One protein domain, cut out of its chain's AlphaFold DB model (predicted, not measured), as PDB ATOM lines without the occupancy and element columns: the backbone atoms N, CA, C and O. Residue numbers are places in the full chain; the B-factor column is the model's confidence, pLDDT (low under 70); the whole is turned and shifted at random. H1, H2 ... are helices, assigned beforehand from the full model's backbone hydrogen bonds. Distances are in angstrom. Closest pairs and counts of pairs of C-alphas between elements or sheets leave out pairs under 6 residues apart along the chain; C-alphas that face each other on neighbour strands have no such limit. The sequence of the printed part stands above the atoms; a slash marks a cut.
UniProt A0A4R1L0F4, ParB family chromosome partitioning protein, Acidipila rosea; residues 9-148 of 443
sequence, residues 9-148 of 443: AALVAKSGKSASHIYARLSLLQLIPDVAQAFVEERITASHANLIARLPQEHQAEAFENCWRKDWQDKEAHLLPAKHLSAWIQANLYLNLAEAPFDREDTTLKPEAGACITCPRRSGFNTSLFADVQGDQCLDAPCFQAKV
ATOM      1  N   ALA A   9     133.446 174.252  69.616       82.19
ATOM      2  CA  ALA A   9     133.984 174.097  70.964       82.19
ATOM      3  C   ALA A   9     135.110 173.048  71.021       82.19
ATOM      4  O   ALA A   9     136.172 173.308  71.593       82.19
ATOM      5  N   ALA A  10     134.930 171.902  70.363       85.06
ATOM      6  CA  ALA A  10     135.954 170.873  70.258       85.06
ATOM      7  C   ALA A  10     137.170 171.355  69.447       85.06
ATOM      8  O   ALA A  10     138.314 171.052  69.802       85.06
ATOM      9  N   LEU A  11     136.952 172.153  68.395       83.31
ATOM     10  CA  LEU A  11     138.037 172.767  67.623       83.31
ATOM     11  C   LEU A  11     138.821 173.807  68.439       83.31
ATOM     12  O   LEU A  11     140.049 173.837  68.336       83.31
ATOM     13  N   VAL A  12     138.162 174.615  69.278       85.00
ATOM     14  CA  VAL A  12     138.825 175.554  70.209       85.00
ATOM     15  C   VAL A  12     139.729 174.786  71.167       85.00
ATOM     16  O   VAL A  12     140.923 175.074  71.253       85.00
ATOM     17  N   ALA A  13     139.182 173.766  71.836       84.75
ATOM     18  CA  ALA A  13     139.911 172.974  72.823       84.75
ATOM     19  C   ALA A  13     141.132 172.259  72.220       84.75
ATOM     20  O   ALA A  13     142.180 172.174  72.854       84.75
ATOM     21  N   LYS A  14     141.011 171.769  70.980       84.69
ATOM     22  CA  LYS A  14     142.078 171.028  70.296       84.69
ATOM     23  C   LYS A  14     143.150 171.926  69.677       84.69
ATOM     24  O   LYS A  14     144.320 171.562  69.681       84.69
ATOM     25  N   SER A  15     142.758 173.063  69.100       82.00
ATOM     26  CA  SER A  15     143.680 173.956  68.378       82.00
ATOM     27  C   SER A  15     144.326 175.022  69.265       82.00
ATOM     28  O   SER A  15     145.309 175.641  68.853       82.00
ATOM     29  N   GLY A  16     143.760 175.286  70.450       81.69
ATOM     30  CA  GLY A  16     144.171 176.394  71.315       81.69
ATOM     31  C   GLY A  16     143.889 177.779  70.715       81.69
ATOM     32  O   GLY A  16     144.423 178.778  71.193       81.69
ATOM     33  N   LYS A  17     143.092 177.860  69.641       80.62
ATOM     34  CA  LYS A  17     142.684 179.113  68.992       80.62
ATOM     35  C   LYS A  17     141.301 179.539  69.476       80.62
ATOM     36  O   LYS A  17     140.485 178.706  69.854       80.62
ATOM     37  N   SER A  18     141.029 180.844  69.447       79.38
ATOM     38  CA  SER A  18     139.724 181.380  69.844       79.38
ATOM     39  C   SER A  18     138.608 180.929  68.894       79.38
ATOM     40  O   SER A  18     138.848 180.676  67.711       79.38
ATOM     41  N   ALA A  19     137.368 180.886  69.391       75.94
ATOM     42  CA  ALA A  19     136.198 180.579  68.565       75.94
ATOM     43  C   ALA A  19     136.091 181.533  67.362       75.94
ATOM     44  O   ALA A  19     135.872 181.084  66.240       75.94
ATOM     45  N   SER A  20     136.350 182.831  67.566       73.50
ATOM     46  CA  SER A  20     136.387 183.836  66.496       73.50
ATOM     47  C   SER A  20     137.418 183.511  65.414       73.50
ATOM     48  O   SER A  20     137.139 183.683  64.232       73.50
ATOM     49  N   HIS A  21     138.595 182.995  65.789       78.00
ATOM     50  CA  HIS A  21     139.610 182.578  64.819       78.00
ATOM     51  C   HIS A  21     139.128 181.396  63.970       78.00
ATOM     52  O   HIS A  21     139.337 181.377  62.759       78.00
ATOM     53  N   ILE A  22     138.462 180.421  64.590       81.62
ATOM     54  CA  ILE A  22     137.931 179.246  63.891       81.62
ATOM     55  C   ILE A  22     136.797 179.652  62.949       81.62
ATOM     56  O   ILE A  22     136.825 179.266  61.785       81.62
ATOM     57  N   TYR A  23     135.856 180.487  63.400       80.19
ATOM     58  CA  TYR A  23     134.793 181.016  62.540       80.19
ATOM     59  C   TYR A  23     135.339 181.831  61.367       80.19
ATOM     60  O   TYR A  23     134.873 181.640  60.249       80.19
ATOM     61  N   ALA A  24     136.359 182.667  61.585       78.25
ATOM     62  CA  ALA A  24     137.010 183.402  60.502       78.25
ATOM     63  C   ALA A  24     137.628 182.453  59.458       78.25
ATOM     64  O   ALA A  24     137.468 182.647  58.258       78.25
ATOM     65  N   ARG A  25     138.272 181.361  59.892       85.81
ATOM     66  CA  ARG A  25     138.804 180.355  58.957       85.81
ATOM     67  C   ARG A  25     137.709 179.592  58.222       85.81
ATOM     68  O   ARG A  25     137.845 179.377  57.023       85.81
ATOM     69  N   LEU A  26     136.630 179.223  58.906       85.31
ATOM     70  CA  LEU A  26     135.488 178.553  58.283       85.31
ATOM     71  C   LEU A  26     134.770 179.459  57.278       85.31
ATOM     72  O   LEU A  26     134.324 178.961  56.246       85.31
ATOM     73  N   SER A  27     134.698 180.775  57.525       84.69
ATOM     74  CA  SER A  27     134.070 181.702  56.577       84.69
ATOM     75  C   SER A  27     134.770 181.724  55.223       84.69
ATOM     76  O   SER A  27     134.092 181.888  54.219       84.69
ATOM     77  N   LEU A  28     136.080 181.453  55.151       89.38
ATOM     78  CA  LEU A  28     136.817 181.423  53.879       89.38
ATOM     79  C   LEU A  28     136.271 180.387  52.879       89.38
ATOM     80  O   LEU A  28     136.480 180.538  51.681       89.38
ATOM     81  N   LEU A  29     135.529 179.373  53.342       91.00
ATOM     82  CA  LEU A  29     134.833 178.415  52.471       91.00
ATOM     83  C   LEU A  29     133.681 179.043  51.670       91.00
ATOM     84  O   LEU A  29     133.154 178.404  50.766       91.00
ATOM     85  N   GLN A  30     133.260 180.258  52.024       90.19
ATOM     86  CA  GLN A  30     132.215 181.010  51.330       90.19
ATOM     87  C   GLN A  30     132.762 181.900  50.209       90.19
ATOM     88  O   GLN A  30     131.966 182.563  49.545       90.19
ATOM     89  N   LEU A  31     134.085 181.939  50.006       94.75
ATOM     90  CA  LEU A  31     134.702 182.732  48.945       94.75
ATOM     91  C   LEU A  31     134.323 182.206  47.558       94.75
ATOM     92  O   LEU A  31     134.380 181.001  47.304       94.75
ATOM     93  N   ILE A  32     133.995 183.119  46.646       96.38
ATOM     94  CA  ILE A  32     133.877 182.801  45.221       96.38
ATOM     95  C   ILE A  32     135.242 182.354  44.654       96.38
ATOM     96  O   ILE A  32     136.283 182.756  45.190       96.38
ATOM     97  N   PRO A  33     135.265 181.543  43.574       97.00
ATOM     98  CA  PRO A  33     136.496 180.939  43.052       97.00
ATOM     99  C   PRO A  33     137.638 181.935  42.815       97.00
ATOM    100  O   PRO A  33     138.758 181.683  43.256       97.00
ATOM    101  N   ASP A  34     137.344 183.088  42.214       95.69
ATOM    102  CA  ASP A  34     138.351 184.094  41.854       95.69
ATOM    103  C   ASP A  34     139.038 184.699  43.089       95.69
ATOM    104  O   ASP A  34     140.261 184.854  43.130       95.69
ATOM    105  N   VAL A  35     138.265 184.976  44.145       96.38
ATOM    106  CA  VAL A  35     138.790 185.524  45.406       96.38
ATOM    107  C   VAL A  35     139.570 184.460  46.173       96.38
ATOM    108  O   VAL A  35     140.613 184.752  46.760       96.38
ATOM    109  N   ALA A  36     139.092 183.213  46.158       95.31
ATOM    110  CA  ALA A  36     139.798 182.093  46.767       95.31
ATOM    111  C   ALA A  36     141.160 181.861  46.093       95.31
ATOM    112  O   ALA A  36     142.162 181.698  46.789       95.31
ATOM    113  N   GLN A  37     141.215 181.912  44.759       96.25
ATOM    114  CA  GLN A  37     142.462 181.813  44.003       96.25
ATOM    115  C   GLN A  37     143.413 182.964  44.344       96.25
ATOM    116  O   GLN A  37     144.571 182.718  44.672       96.25
ATOM    117  N   ALA A  38     142.917 184.202  44.373       94.12
ATOM    118  CA  ALA A  38     143.717 185.366  44.743       94.12
ATOM    119  C   ALA A  38     144.295 185.284  46.163       94.12
ATOM    120  O   ALA A  38     145.393 185.775  46.414       94.12
ATOM    121  N   PHE A  39     143.570 184.664  47.096       94.69
ATOM    122  CA  PHE A  39     144.066 184.417  48.446       94.69
ATOM    123  C   PHE A  39     145.155 183.334  48.476       94.69
ATOM    124  O   PHE A  39     146.136 183.484  49.198       94.69
ATOM    125  N   VAL A  40     145.011 182.263  47.684       93.81
ATOM    126  CA  VAL A  40     146.025 181.197  47.556       93.81
ATOM    127  C   VAL A  40     147.306 181.710  46.895       93.81
ATOM    128  O   VAL A  40     148.396 181.310  47.289       93.81
ATOM    129  N   GLU A  41     147.178 182.614  45.926       94.56
ATOM    130  CA  GLU A  41     148.288 183.299  45.251       94.56
ATOM    131  C   GLU A  41     148.877 184.458  46.076       94.56
ATOM    132  O   GLU A  41     149.732 185.186  45.582       94.56
ATOM    133  N   GLU A  42     148.400 184.664  47.308       91.56
ATOM    134  CA  GLU A  42     148.824 185.742  48.214       91.56
ATOM    135  C   GLU A  42     148.642 187.166  47.647       91.56
ATOM    136  O   GLU A  42     149.182 188.132  48.185       91.56
ATOM    137  N   ARG A  43     147.797 187.341  46.619       93.56
ATOM    138  CA  ARG A  43     147.445 188.660  46.051       93.56
ATOM    139  C   ARG A  43     146.570 189.495  46.979       93.56
ATOM    140  O   ARG A  43     146.479 190.708  46.814       93.56
ATOM    141  N   ILE A  44     145.897 188.847  47.928       94.12
ATOM    142  CA  ILE A  44     145.163 189.486  49.018       94.12
ATOM    143  C   ILE A  44     145.551 188.849  50.350       94.12
ATOM    144  O   ILE A  44     145.809 187.651  50.446       94.12
ATOM    145  N   THR A  45     145.548 189.640  51.420       91.75
ATOM    146  CA  THR A  45     145.878 189.122  52.756       91.75
ATOM    147  C   THR A  45     144.704 188.370  53.387       91.75
ATOM    148  O   THR A  45     143.542 188.564  53.025       91.75
ATOM    149  N   ALA A  46     144.976 187.569  54.423       88.06
ATOM    150  CA  ALA A  46     143.925 186.891  55.190       88.06
ATOM    151  C   ALA A  46     142.879 187.864  55.761       88.06
ATOM    152  O   ALA A  46     141.715 187.497  55.900       88.06
ATOM    153  N   SER A  47     143.270 189.102  56.077       87.50
ATOM    154  CA  SER A  47     142.340 190.138  56.534       87.50
ATOM    155  C   SER A  47     141.340 190.532  55.443       87.50
ATOM    156  O   SER A  47     140.153 190.611  55.735       87.50
ATOM    157  N   HIS A  48     141.786 190.702  54.193       93.25
ATOM    158  CA  HIS A  48     140.903 190.971  53.050       93.25
ATOM    159  C   HIS A  48     139.974 189.792  52.776       93.25
ATOM    160  O   HIS A  48     138.758 189.957  52.728       93.25
ATOM    161  N   ALA A  49     140.539 188.587  52.683       92.56
ATOM    162  CA  ALA A  49     139.778 187.373  52.418       92.56
ATOM    163  C   ALA A  49     138.686 187.148  53.479       92.56
ATOM    164  O   ALA A  49     137.548 186.838  53.142       92.56
ATOM    165  N   ASN A  50     138.994 187.390  54.759       89.69
ATOM    166  CA  ASN A  50     138.011 187.308  55.840       89.69
ATOM    167  C   ASN A  50     136.911 188.376  55.746       89.69
ATOM    168  O   ASN A  50     135.800 188.099  56.181       89.69
ATOM    169  N   LEU A  51     137.193 189.579  55.234       88.31
ATOM    170  CA  LEU A  51     136.168 190.611  55.032       88.31
ATOM    171  C   LEU A  51     135.223 190.227  53.889       88.31
ATOM    172  O   LEU A  51     134.010 190.288  54.060       88.31
ATOM    173  N   ILE A  52     135.772 189.764  52.765       92.25
ATOM    174  CA  ILE A  52     134.991 189.380  51.579       92.25
ATOM    175  C   ILE A  52     134.147 188.132  51.861       92.25
ATOM    176  O   ILE A  52     132.968 188.090  51.528       92.25
ATOM    177  N   ALA A  53     134.712 187.144  52.556       91.81
ATOM    178  CA  ALA A  53     134.045 185.891  52.913       91.81
ATOM    179  C   ALA A  53     132.765 186.057  53.753       91.81
ATOM    180  O   ALA A  53     131.964 185.129  53.860       91.81
ATOM    181  N   ARG A  54     132.583 187.217  54.391       85.50
ATOM    182  CA  ARG A  54     131.396 187.539  55.195       85.50
ATOM    183  C   ARG A  54     130.231 188.066  54.359       85.50
ATOM    184  O   ARG A  54     129.119 188.156  54.876       85.50
ATOM    185  N   LEU A  55     130.487 188.447  53.110       85.31
ATOM    186  CA  LEU A  55     129.496 189.022  52.211       85.31
ATOM    187  C   LEU A  55     128.734 187.919  51.466       85.31
ATOM    188  O   LEU A  55     129.316 186.867  51.163       85.31
ATOM    189  N   PRO A  56     127.457 188.152  51.102       83.00
ATOM    190  CA  PRO A  56     126.781 187.323  50.111       83.00
ATOM    191  C   PRO A  56     127.611 187.210  48.829       83.00
ATOM    192  O   PRO A  56     128.258 188.174  48.421       83.00
ATOM    193  N   GLN A  57     127.583 186.038  48.189       86.94
ATOM    194  CA  GLN A  57     128.443 185.732  47.038       86.94
ATOM    195  C   GLN A  57     128.311 186.745  45.890       86.94
ATOM    196  O   GLN A  57     129.309 187.084  45.263       86.94
ATOM    197  N   GLU A  58     127.110 187.281  45.666       81.81
ATOM    198  CA  GLU A  58     126.822 188.317  44.662       81.81
ATOM    199  C   GLU A  58     127.600 189.629  44.861       81.81
ATOM    200  O   GLU A  58     127.893 190.310  43.884       81.81
ATOM    201  N   HIS A  59     127.994 189.957  46.095       84.00
ATOM    202  CA  HIS A  59     128.753 191.171  46.416       84.00
ATOM    203  C   HIS A  59     130.264 190.933  46.523       84.00
ATOM    204  O   HIS A  59     131.039 191.885  46.619       84.00
ATOM    205  N   GLN A  60     130.713 189.674  46.517       92.25
ATOM    206  CA  GLN A  60     132.125 189.363  46.739       92.25
ATOM    207  C   GLN A  60     133.022 189.841  45.600       92.25
ATOM    208  O   GLN A  60     134.118 190.314  45.875       92.25
ATOM    209  N   ALA A  61     132.559 189.755  44.350       92.06
ATOM    210  CA  ALA A  61     133.313 190.239  43.194       92.06
ATOM    211  C   ALA A  61     133.513 191.763  43.246       92.06
ATOM    212  O   ALA A  61     134.620 192.251  43.061       92.06
ATOM    213  N   GLU A  62     132.467 192.518  43.584       89.25
ATOM    214  CA  GLU A  62     132.556 193.976  43.711       89.25
ATOM    215  C   GLU A  62     133.469 194.394  44.874       89.25
ATOM    216  O   GLU A  62     134.329 195.262  44.722       89.25
ATOM    217  N   ALA A  63     133.333 193.742  46.032       90.50
ATOM    218  CA  ALA A  63     134.211 193.982  47.172       90.50
ATOM    219  C   ALA A  63     135.671 193.628  46.856       90.50
ATOM    220  O   ALA A  63     136.588 194.309  47.314       90.50
ATOM    221  N   PHE A  64     135.887 192.579  46.062       95.69
ATOM    222  CA  PHE A  64     137.204 192.195  45.590       95.69
ATOM    223  C   PHE A  64     137.824 193.311  44.754       95.69
ATOM    224  O   PHE A  64     138.857 193.818  45.163       95.69
ATOM    225  N   GLU A  65     137.176 193.788  43.690       93.38
ATOM    226  CA  GLU A  65     137.703 194.882  42.849       93.38
ATOM    227  C   GLU A  65     138.103 196.132  43.661       93.38
ATOM    228  O   GLU A  65     139.130 196.756  43.397       93.38
ATOM    229  N   ASN A  66     137.359 196.449  44.726       91.31
ATOM    230  CA  ASN A  66     137.637 197.582  45.619       91.31
ATOM    231  C   ASN A  66     138.791 197.356  46.618       91.31
ATOM    232  O   ASN A  66     139.089 198.226  47.444       91.31
ATOM    233  N   CYS A  67     139.464 196.206  46.559       93.56
ATOM    234  CA  CYS A  67     140.729 195.992  47.257       93.56
ATOM    235  C   CYS A  67     141.881 196.753  46.592       93.56
ATOM    236  O   CYS A  67     142.901 196.975  47.243       93.56
ATOM    237  N   TRP A  68     141.729 197.158  45.329       93.75
ATOM    238  CA  TRP A  68     142.785 197.795  44.553       93.75
ATOM    239  C   TRP A  68     142.496 199.262  44.262       93.75
ATOM    240  O   TRP A  68     141.351 199.671  44.074       93.75
ATOM    241  N   ARG A  69     143.560 200.061  44.171       90.62
ATOM    242  CA  ARG A  69     143.504 201.427  43.646       90.62
ATOM    243  C   ARG A  69     144.671 201.667  42.716       90.62
ATOM    244  O   ARG A  69     145.762 201.156  42.934       90.62
ATOM    245  N   LYS A  70     144.409 202.444  41.671       88.50
ATOM    246  CA  LYS A  70     145.439 202.988  40.800       88.50
ATOM    247  C   LYS A  70     145.481 204.492  41.006       88.50
ATOM    248  O   LYS A  70     144.606 205.204  40.512       88.50
ATOM    249  N   ASP A  71     146.463 204.955  41.758       82.38
ATOM    250  CA  ASP A  71     146.730 206.376  41.879       82.38
ATOM    251  C   ASP A  71     147.414 206.921  40.634       82.38
ATOM    252  O   ASP A  71     147.914 206.187  39.783       82.38
ATOM    253  N   TRP A  72     147.439 208.248  40.522       68.19
ATOM    254  CA  TRP A  72     148.069 208.939  39.398       68.19
ATOM    255  C   TRP A  72     149.547 208.550  39.201       68.19
ATOM    256  O   TRP A  72     150.053 208.601  38.083       68.19
ATOM    257  N   GLN A  73     150.228 208.158  40.279       69.88
ATOM    258  CA  GLN A  73     151.634 207.748  40.273       69.88
ATOM    259  C   GLN A  73     151.830 206.237  40.054       69.88
ATOM    260  O   GLN A  73     152.957 205.800  39.828       69.88
ATOM    261  N   ASP A  74     150.758 205.440  40.065       79.06
ATOM    262  CA  ASP A  74     150.850 203.988  39.965       79.06
ATOM    263  C   ASP A  74     150.823 203.510  38.510       79.06
ATOM    264  O   ASP A  74     149.941 203.862  37.717       79.06
ATOM    265  N   LYS A  75     151.742 202.607  38.153       77.81
ATOM    266  CA  LYS A  75     151.695 201.910  36.858       77.81
ATOM    267  C   LYS A  75     150.561 200.885  36.803       77.81
ATOM    268  O   LYS A  75     149.830 200.825  35.808       77.81
ATOM    269  N   GLU A  76     150.376 200.145  37.891       83.50
ATOM    270  CA  GLU A  76     149.362 199.104  38.071       83.50
ATOM    271  C   GLU A  76     148.649 199.295  39.409       83.50
ATOM    272  O   GLU A  76     149.176 199.943  40.306       83.50
ATOM    273  N   ALA A  77     147.432 198.768  39.542       86.88
ATOM    274  CA  ALA A  77     146.661 198.969  40.759       86.88
ATOM    275  C   ALA A  77     147.302 198.216  41.939       86.88
ATOM    276  O   ALA A  77     147.525 197.007  41.858       86.88
ATOM    277  N   HIS A  78     147.578 198.913  43.039       89.94
ATOM    278  CA  HIS A  78     148.160 198.315  44.237       89.94
ATOM    279  C   HIS A  78     147.069 197.888  45.226       89.94
ATOM    280  O   HIS A  78     145.965 198.440  45.242       89.94
ATOM    281  N   LEU A  79     147.375 196.883  46.054       92.62
ATOM    282  CA  LEU A  79     146.468 196.408  47.096       92.62
ATOM    283  C   LEU A  79     146.423 197.418  48.247       92.62
ATOM    284  O   LEU A  79     147.440 197.717  48.872       92.62
ATOM    285  N   LEU A  80     145.230 197.901  48.572       91.69
ATOM    286  CA  LEU A  80     145.020 198.808  49.691       91.69
ATOM    287  C   LEU A  80     145.058 198.071  51.040       91.69
ATOM    288  O   LEU A  80     144.849 196.861  51.112       91.69
ATOM    289  N   PRO A  81     145.272 198.773  52.167       91.38
ATOM    290  CA  PRO A  81     145.124 198.169  53.485       91.38
ATOM    291  C   PRO A  81     143.693 197.656  53.714       91.38
ATOM    292  O   PRO A  81     142.729 198.347  53.398       91.38
ATOM    293  N   ALA A  82     143.529 196.521  54.405       88.00
ATOM    294  CA  ALA A  82     142.210 195.909  54.654       88.00
ATOM    295  C   ALA A  82     141.200 196.834  55.365       88.00
ATOM    296  O   ALA A  82     139.990 196.642  55.259       88.00
ATOM    297  N   LYS A  83     141.682 197.864  56.075       81.62
ATOM    298  CA  LYS A  83     140.834 198.917  56.652       81.62
ATOM    299  C   LYS A  83     140.083 199.718  55.585       81.62
ATOM    300  O   LYS A  83     138.951 200.109  55.834       81.62
ATOM    301  N   HIS A  84     140.687 199.937  54.418       84.44
ATOM    302  CA  HIS A  84     140.030 200.594  53.293       84.44
ATOM    303  C   HIS A  84     138.858 199.757  52.788       84.44
ATOM    304  O   HIS A  84     137.742 200.259  52.714       84.44
ATOM    305  N   LEU A  85     139.086 198.465  52.531       87.62
ATOM    306  CA  LEU A  85     138.016 197.547  52.145       87.62
ATOM    307  C   LEU A  85     136.905 197.511  53.203       87.62
ATOM    308  O   LEU A  85     135.731 197.576  52.865       87.62
ATOM    309  N   SER A  86     137.264 197.447  54.488       81.56
ATOM    310  CA  SER A  86     136.294 197.489  55.588       81.56
ATOM    311  C   SER A  86     135.435 198.761  55.549       81.56
ATOM    312  O   SER A  86     134.211 198.663  55.622       81.56
ATOM    313  N   ALA A  87     136.047 199.934  55.355       73.44
ATOM    314  CA  ALA A  87     135.331 201.201  55.220       73.44
ATOM    315  C   ALA A  87     134.442 201.236  53.967       73.44
ATOM    316  O   ALA A  87     133.303 201.693  54.033       73.44
ATOM    317  N   TRP A  88     134.926 200.706  52.842       83.50
ATOM    318  CA  TRP A  88     134.148 200.605  51.612       83.50
ATOM    319  C   TRP A  88     132.931 199.690  51.790       83.50
ATOM    320  O   TRP A  88     131.821 200.085  51.449       83.50
ATOM    321  N   ILE A  89     133.097 198.513  52.398       82.06
ATOM    322  CA  ILE A  89     131.991 197.595  52.705       82.06
ATOM    323  C   ILE A  89     130.973 198.281  53.626       82.06
ATOM    324  O   ILE A  89     129.771 198.214  53.373       82.06
ATOM    325  N   GLN A  90     131.438 198.969  54.674       73.50
ATOM    326  CA  GLN A  90     130.565 199.706  55.591       73.50
ATOM    327  C   GLN A  90     129.771 200.807  54.881       73.50
ATOM    328  O   GLN A  90     128.601 201.001  55.191       73.50
ATOM    329  N   ALA A  91     130.393 201.515  53.938       64.50
ATOM    330  CA  ALA A  91     129.761 202.615  53.221       64.50
ATOM    331  C   ALA A  91     128.817 202.160  52.096       64.50
ATOM    332  O   ALA A  91     127.843 202.856  51.817       64.50
ATOM    333  N   ASN A  92     129.100 201.027  51.444       69.06
ATOM    334  CA  ASN A  92     128.420 200.626  50.207       69.06
ATOM    335  C   ASN A  92     127.505 199.406  50.368       69.06
ATOM    336  O   ASN A  92     126.528 199.284  49.632       69.06
ATOM    337  N   LEU A  93     127.795 198.509  51.314       71.94
ATOM    338  CA  LEU A  93     127.103 197.220  51.433       71.94
ATOM    339  C   LEU A  93     126.356 197.045  52.755       71.94
ATOM    340  O   LEU A  93     125.341 196.352  52.793       71.94
ATOM    341  N   TYR A  94     126.837 197.640  53.848       73.44
ATOM    342  CA  TYR A  94     126.157 197.536  55.137       73.44
ATOM    343  C   TYR A  94     125.024 198.551  55.236       73.44
ATOM    344  O   TYR A  94     125.230 199.762  55.222       73.44
ATOM    345  N   LEU A  95     123.805 198.031  55.351       80.69
ATOM    346  CA  LEU A  95     122.600 198.838  55.486       80.69
ATOM    347  C   LEU A  95     122.142 198.796  56.939       80.69
ATOM    348  O   LEU A  95     121.692 197.757  57.434       80.69
ATOM    349  N   ASN A  96     122.272 199.930  57.625       81.88
ATOM    350  CA  ASN A  96     122.005 200.033  59.053       81.88
ATOM    351  C   ASN A  96     120.530 199.757  59.355       81.88
ATOM    352  O   ASN A  96     119.651 200.553  59.024       81.88
ATOM    353  N   LEU A  97     120.253 198.627  60.017       85.44
ATOM    354  CA  LEU A  97     118.884 198.231  60.336       85.44
ATOM    355  C   LEU A  97     118.255 199.146  61.385       85.44
ATOM    356  O   LEU A  97     117.037 199.276  61.394       85.44
ATOM    357  N   ALA A  98     119.048 199.780  62.254       85.31
ATOM    358  CA  ALA A  98     118.527 200.762  63.210       85.31
ATOM    359  C   ALA A  98     117.985 202.018  62.512       85.31
ATOM    360  O   ALA A  98     117.138 202.715  63.055       85.31
ATOM    361  N   GLU A  99     118.471 202.285  61.304       83.44
ATOM    362  CA  GLU A  99     118.100 203.429  60.481       83.44
ATOM    363  C   GLU A  99     117.075 203.089  59.393       83.44
ATOM    364  O   GLU A  99     116.715 203.973  58.606       83.44
ATOM    365  N   ALA A 100     116.618 201.834  59.330       88.62
ATOM    366  CA  ALA A 100     115.637 201.395  58.351       88.62
ATOM    367  C   ALA A 100     114.335 202.208  58.488       88.62
ATOM    368  O   ALA A 100     113.876 202.427  59.608       88.62
ATOM    369  N   PRO A 101     113.721 202.642  57.373       89.12
ATOM    370  CA  PRO A 101     112.475 203.410  57.409       89.12
ATOM    371  C   PRO A 101     111.256 202.552  57.789       89.12
ATOM    372  O   PRO A 101     110.203 203.083  58.108       89.12
ATOM    373  N   PHE A 102     111.398 201.226  57.750       90.81
ATOM    374  CA  PHE A 102     110.323 200.265  57.955       90.81
ATOM    375  C   PHE A 102     110.490 199.483  59.262       90.81
ATOM    376  O   PHE A 102     111.597 199.337  59.787       90.81
ATOM    377  N   ASP A 103     109.395 198.894  59.740       91.06
ATOM    378  CA  ASP A 103     109.426 198.010  60.903       91.06
ATOM    379  C   ASP A 103     110.219 196.721  60.608       91.06
ATOM    380  O   ASP A 103     109.941 195.964  59.673       91.06
ATOM    381  N   ARG A 104     111.236 196.457  61.433       91.94
ATOM    382  CA  ARG A 104     112.133 195.299  61.315       91.94
ATOM    383  C   ARG A 104     111.438 193.981  61.657       91.94
ATOM    384  O   ARG A 104     111.970 192.924  61.294       91.94
ATOM    385  N   GLU A 105     110.309 194.028  62.358       92.19
ATOM    386  CA  GLU A 105     109.496 192.861  62.710       92.19
ATOM    387  C   GLU A 105     108.468 192.510  61.625       92.19
ATOM    388  O   GLU A 105     107.947 191.392  61.616       92.19
ATOM    389  N   ASP A 106     108.240 193.400  60.652       90.12
ATOM    390  CA  ASP A 106     107.262 193.180  59.590       90.12
ATOM    391  C   ASP A 106     107.709 192.056  58.633       90.12
ATOM    392  O   ASP A 106     108.702 192.143  57.897       90.12
ATOM    393  N   THR A 107     106.938 190.969  58.636       91.06
ATOM    394  CA  THR A 107     107.125 189.797  57.771       91.06
ATOM    395  C   THR A 107     106.506 189.973  56.386       91.06
ATOM    396  O   THR A 107     106.802 189.201  55.474       91.06
ATOM    397  N   THR A 108     105.661 190.984  56.199       91.00
ATOM    398  CA  THR A 108     104.821 191.150  55.011       91.00
ATOM    399  C   THR A 108     105.475 191.989  53.912       91.00
ATOM    400  O   THR A 108     105.041 191.900  52.767       91.00
ATOM    401  N   LEU A 109     106.517 192.777  54.218       90.25
ATOM    402  CA  LEU A 109     107.230 193.612  53.230       90.25
ATOM    403  C   LEU A 109     107.911 192.780  52.135       90.25
ATOM    404  O   LEU A 109     107.923 193.163  50.971       90.25
ATOM    405  N   LYS A 110     108.477 191.627  52.512       89.19
ATOM    406  CA  LYS A 110     109.023 190.624  51.588       89.19
ATOM    407  C   LYS A 110     108.808 189.227  52.184       89.19
ATOM    408  O   LYS A 110     109.699 188.740  52.888       89.19
ATOM    409  N   PRO A 111     107.654 188.582  51.921       89.12
ATOM    410  CA  PRO A 111     107.270 187.322  52.567       89.12
ATOM    411  C   PRO A 111     108.306 186.203  52.418       89.12
ATOM    412  O   PRO A 111     108.539 185.449  53.357       89.12
ATOM    413  N   GLU A 112     108.989 186.139  51.272       88.25
ATOM    414  CA  GLU A 112     110.051 185.162  50.993       88.25
ATOM    415  C   GLU A 112     111.263 185.290  51.932       88.25
ATOM    416  O   GLU A 112     111.916 184.297  52.238       88.25
ATOM    417  N   ALA A 113     111.577 186.509  52.386       85.31
ATOM    418  CA  ALA A 113     112.733 186.790  53.238       85.31
ATOM    419  C   ALA A 113     112.388 186.843  54.740       85.31
ATOM    420  O   ALA A 113     113.292 186.765  55.571       85.31
ATOM    421  N   GLY A 114     111.104 186.995  55.092       89.81
ATOM    422  CA  GLY A 114     110.630 187.113  56.475       89.81
ATOM    423  C   GLY A 114     111.061 188.408  57.184       89.81
ATOM    424  O   GLY A 114     111.505 189.371  56.550       89.81
ATOM    425  N   ALA A 115     110.926 188.448  58.515       92.12
ATOM    426  CA  ALA A 115     111.287 189.606  59.345       92.12
ATOM    427  C   ALA A 115     112.811 189.816  59.433       92.12
ATOM    428  O   ALA A 115     113.596 188.864  59.434       92.12
ATOM    429  N   CYS A 116     113.249 191.073  59.556       90.94
ATOM    430  CA  CYS A 116     114.672 191.401  59.683       90.94
ATOM    431  C   CYS A 116     115.260 190.928  61.019       90.94
ATOM    432  O   CYS A 116     116.408 190.493  61.045       90.94
ATOM    433  N   ILE A 117     114.491 190.956  62.112       89.88
ATOM    434  CA  ILE A 117     114.968 190.556  63.451       89.88
ATOM    435  C   ILE A 117     115.441 189.093  63.531       89.88
ATOM    436  O   ILE A 117     116.401 188.777  64.237       89.88
ATOM    437  N   THR A 118     114.821 188.199  62.759       88.06
ATOM    438  CA  THR A 118     115.139 186.764  62.706       88.06
ATOM    439  C   THR A 118     115.996 186.392  61.498       88.06
ATOM    440  O   THR A 118     116.257 185.213  61.269       88.06
ATOM    441  N   CYS A 119     116.425 187.371  60.697       88.56
ATOM    442  CA  CYS A 119     117.144 187.111  59.458       88.56
ATOM    443  C   CYS A 119     118.575 186.618  59.749       88.56
ATOM    444  O   CYS A 119     119.317 187.311  60.447       88.56
ATOM    445  N   PRO A 120     119.020 185.478  59.183       85.44
ATOM    446  CA  PRO A 120     120.385 184.980  59.372       85.44
ATOM    447  C   PRO A 120     121.443 185.819  58.639       85.44
ATOM    448  O   PRO A 120     122.637 185.638  58.856       85.44
ATOM    449  N   ARG A 121     121.011 186.741  57.768       81.88
ATOM    450  CA  ARG A 121     121.864 187.610  56.939       81.88
ATOM    451  C   ARG A 121     122.094 188.991  57.559       81.88
ATOM    452  O   ARG A 121     122.501 189.913  56.859       81.88
ATOM    453  N   ARG A 122     121.800 189.154  58.851       87.38
ATOM    454  CA  ARG A 122     122.146 190.361  59.612       87.38
ATOM    455  C   ARG A 122     123.442 190.149  60.385       87.38
ATOM    456  O   ARG A 122     123.676 189.050  60.896       87.38
ATOM    457  N   SER A 123     124.259 191.189  60.525       83.56
ATOM    458  CA  SER A 123     125.524 191.108  61.272       83.56
ATOM    459  C   SER A 123     125.310 190.670  62.730       83.56
ATOM    460  O   SER A 123     126.113 189.917  63.281       83.56
ATOM    461  N   GLY A 124     124.181 191.047  63.340       82.81
ATOM    462  CA  GLY A 124     123.811 190.665  64.700       82.81
ATOM    463  C   GLY A 124     123.365 189.208  64.882       82.81
ATOM    464  O   GLY A 124     123.142 188.804  66.022       82.81
ATOM    465  N   PHE A 125     123.233 188.409  63.815       83.81
ATOM    466  CA  PHE A 125     122.963 186.967  63.932       83.81
ATOM    467  C   PHE A 125     124.222 186.185  64.331       83.81
ATOM    468  O   PHE A 125     124.145 185.256  65.132       83.81
ATOM    469  N   ASN A 126     125.394 186.587  63.827       77.31
ATOM    470  CA  ASN A 126     126.683 185.990  64.180       77.31
ATOM    471  C   ASN A 126     127.672 187.068  64.640       77.31
ATOM    472  O   ASN A 126     128.633 187.402  63.949       77.31
ATOM    473  N   THR A 127     127.448 187.597  65.843       79.00
ATOM    474  CA  THR A 127     128.252 188.688  66.425       79.00
ATOM    475  C   THR A 127     129.744 188.363  66.522       79.00
ATOM    476  O   THR A 127     130.573 189.259  66.415       79.00
ATOM    477  N   SER A 128     130.110 187.083  66.658       77.44
ATOM    478  CA  SER A 128     131.515 186.644  66.672       77.44
ATOM    479  C   SER A 128     132.224 186.881  65.339       77.44
ATOM    480  O   SER A 128     133.429 187.131  65.326       77.44
ATOM    481  N   LEU A 129     131.488 186.782  64.228       73.12
ATOM    482  CA  LEU A 129     132.006 187.014  62.883       73.12
ATOM    483  C   LEU A 129     132.068 188.509  62.544       73.12
ATOM    484  O   LEU A 129     132.902 188.895  61.739       73.12
ATOM    485  N   PHE A 130     131.245 189.342  63.186       73.69
ATOM    486  CA  PHE A 130     131.120 190.780  62.916       73.69
ATOM    487  C   PHE A 130     131.468 191.652  64.132       73.69
ATOM    488  O   PHE A 130     130.876 192.708  64.331       73.69
ATOM    489  N   ALA A 131     132.420 191.220  64.964       72.06
ATOM    490  CA  ALA A 131     132.791 191.927  66.195       72.06
ATOM    491  C   ALA A 131     133.325 193.357  65.956       72.06
ATOM    492  O   ALA A 131     133.336 194.178  66.867       72.06
ATOM    493  N   ASP A 132     133.778 193.641  64.735       69.81
ATOM    494  CA  ASP A 132     134.262 194.935  64.254       69.81
ATOM    495  C   ASP A 132     133.162 195.837  63.661       69.81
ATOM    496  O   ASP A 132     133.420 197.002  63.360       69.81
ATOM    497  N   VAL A 133     131.937 195.330  63.497       71.62
ATOM    498  CA  VAL A 133     130.811 196.075  62.920       71.62
ATOM    499  C   VAL A 133     130.011 196.752  64.028       71.62
ATOM    500  O   VAL A 133     129.518 196.103  64.948       71.62
ATOM    501  N   GLN A 134     129.855 198.074  63.931       73.00
ATOM    502  CA  GLN A 134     129.004 198.825  64.850       73.00
ATOM    503  C   GLN A 134     127.525 198.670  64.465       73.00
ATOM    504  O   GLN A 134     127.120 198.968  63.340       73.00
ATOM    505  N   GLY A 135     126.710 198.219  65.421       79.31
ATOM    506  CA  GLY A 135     125.269 198.027  65.237       79.31
ATOM    507  C   GLY A 135     124.887 196.772  64.440       79.31
ATOM    508  O   GLY A 135     125.727 195.977  64.019       79.31
ATOM    509  N   ASP A 136     123.578 196.586  64.257       85.75
ATOM    510  CA  ASP A 136     123.011 195.484  63.474       85.75
ATOM    511  C   ASP A 136     122.789 195.946  62.028       85.75
ATOM    512  O   ASP A 136     122.037 196.887  61.772       85.75
ATOM    513  N   GLN A 137     123.467 195.298  61.089       86.62
ATOM    514  CA  GLN A 137     123.528 195.686  59.682       86.62
ATOM    515  C   GLN A 137     122.883 194.597  58.825       86.62
ATOM    516  O   GLN A 137     123.094 193.406  59.063       86.62
ATOM    517  N   CYS A 138     122.117 194.991  57.809       87.94
ATOM    518  CA  CYS A 138     121.661 194.085  56.762       87.94
ATOM    519  C   CYS A 138     122.796 193.873  55.759       87.94
ATOM    520  O   CYS A 138     123.380 194.845  55.285       87.94
ATOM    521  N   LEU A 139     123.083 192.610  55.441       82.88
ATOM    522  CA  LEU A 139     124.131 192.231  54.488       82.88
ATOM    523  C   LEU A 139     123.586 191.939  53.081       82.88
ATOM    524  O   LEU A 139     124.368 191.645  52.190       82.88
ATOM    525  N   ASP A 140     122.262 191.978  52.888       82.69
ATOM    526  CA  ASP A 140     121.597 191.800  51.589       82.69
ATOM    527  C   ASP A 140     120.956 193.128  51.157       82.69
ATOM    528  O   ASP A 140     119.896 193.519  51.668       82.69
ATOM    529  N   ALA A 141     121.619 193.818  50.226       80.38
ATOM    530  CA  ALA A 141     121.149 195.088  49.693       80.38
ATOM    531  C   ALA A 141     119.876 194.956  48.835       80.38
ATOM    532  O   ALA A 141     118.922 195.691  49.111       80.38
ATOM    533  N   PRO A 142     119.774 194.015  47.873       82.06
ATOM    534  CA  PRO A 142     118.538 193.794  47.117       82.06
ATOM    535  C   PRO A 142     117.299 193.556  47.991       82.06
ATOM    536  O   PRO A 142     116.223 194.095  47.726       82.06
ATOM    537  N   CYS A 143     117.417 192.766  49.060       88.31
ATOM    538  CA  CYS A 143     116.322 192.528  49.996       88.31
ATOM    539  C   CYS A 143     115.946 193.783  50.775       88.31
ATOM    540  O   CYS A 143     114.755 194.045  50.939       88.31
ATOM    541  N   PHE A 144     116.925 194.539  51.274       88.25
ATOM    542  CA  PHE A 144     116.645 195.782  51.989       88.25
ATOM    543  C   PHE A 144     115.930 196.782  51.077       88.25
ATOM    544  O   PHE A 144     114.885 197.297  51.462       88.25
ATOM    545  N   GLN A 145     116.422 196.985  49.850       85.75
ATOM    546  CA  GLN A 145     115.799 197.885  48.874       85.75
ATOM    547  C   GLN A 145     114.374 197.453  48.527       85.75
ATOM    548  O   GLN A 145     113.467 198.276  48.576       85.75
ATOM    549  N   ALA A 146     114.134 196.159  48.291       88.31
ATOM    550  CA  ALA A 146     112.782 195.651  48.048       88.31
ATOM    551  C   ALA A 146     111.820 195.942  49.216       88.31
ATOM    552  O   ALA A 146     110.661 196.285  48.990       88.31
ATOM    553  N   LYS A 147     112.298 195.846  50.466       91.94
ATOM    554  CA  LYS A 147     111.505 196.203  51.652       91.94
ATOM    555  C   LYS A 147     111.267 197.709  51.764       91.94
ATOM    556  O   LYS A 147     110.162 198.099  52.123       91.94
ATOM    557  N   VAL A 148     112.261 198.541  51.438       90.06
ATOM    558  CA  VAL A 148     112.103 200.005  51.378       90.06
ATOM    559  C   VAL A 148     111.061 200.387  50.331       90.06
ATOM    560  O   VAL A 148     110.147 201.134  50.654       90.06
TER     561      VAL A 148
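What this domain is: This is residues 9 to 148 of the 443 residues of the protein "ParB family chromosome partitioning protein" of Acidipila rosea (UniProt A0A4R1L0F4). A cluster of four short helices, H3, H5 and H6 round H4, has an arm of H2 and H1 on one side and, on another, a loop-rich lobe of residues 93 to 140 ending in H7. Residues 66 to 81 loop away from the cluster. The 140 printed residues hold seven named helices, H1 to H7, and no named strand: all helix, though only 62 residues are in named elements. The whole is compact, with a radius of gyration of the C-alphas of 16.7 A, and flat, spanning 50 by 47 by 25 A.

How they stand to each other: H1, residues 9 to 15, touches H2, residues 19 to 30, about perpendicular at 86 degrees, closest at the C-alphas of Val 12 and Ala 19, 5.9 A. Residues 24 to 28 of H2 touch the hub H4, residues 46 to 52, closest at C-alphas 24 and 50, 6.2 A. H3, residues 33 to 40, forms a helical hairpin with H4, C-alphas 39 and 49 closest at 6.5 A. H5, residues 57 to 65, only just touches H4, with 3 pairs of C-alphas within 8 A, the closest 52 and 60 at 5.6 A. H6, residues 82 to 92, touches H4 at a shallow tilt of 8 degrees, the same way, C-alphas 48 and 82 closest at 5.4 A. Helix packing is mostly crossed: 2 of 7 touching pairs have shallow tilts. H7, residues 141 to 148, touches no helix. Every O i to N i+4 pair is within hydrogen-bond range except in H2, 5 of 8, and H5, 3 of 5.

Where its parts are: H1 begins at C-alpha 9 (133.984, 174.097, 70.964); H7 ends at C-alpha 148 (112.103, 200.005, 51.378). H2 measures 17.7 A and H6 15.2 A.

The domain as a whole: The printed part has no cut. Links H5 to H6 and H6 to H7 are long. Residues 72 to 73, 91 to 92 and 132 are under pLDDT 70.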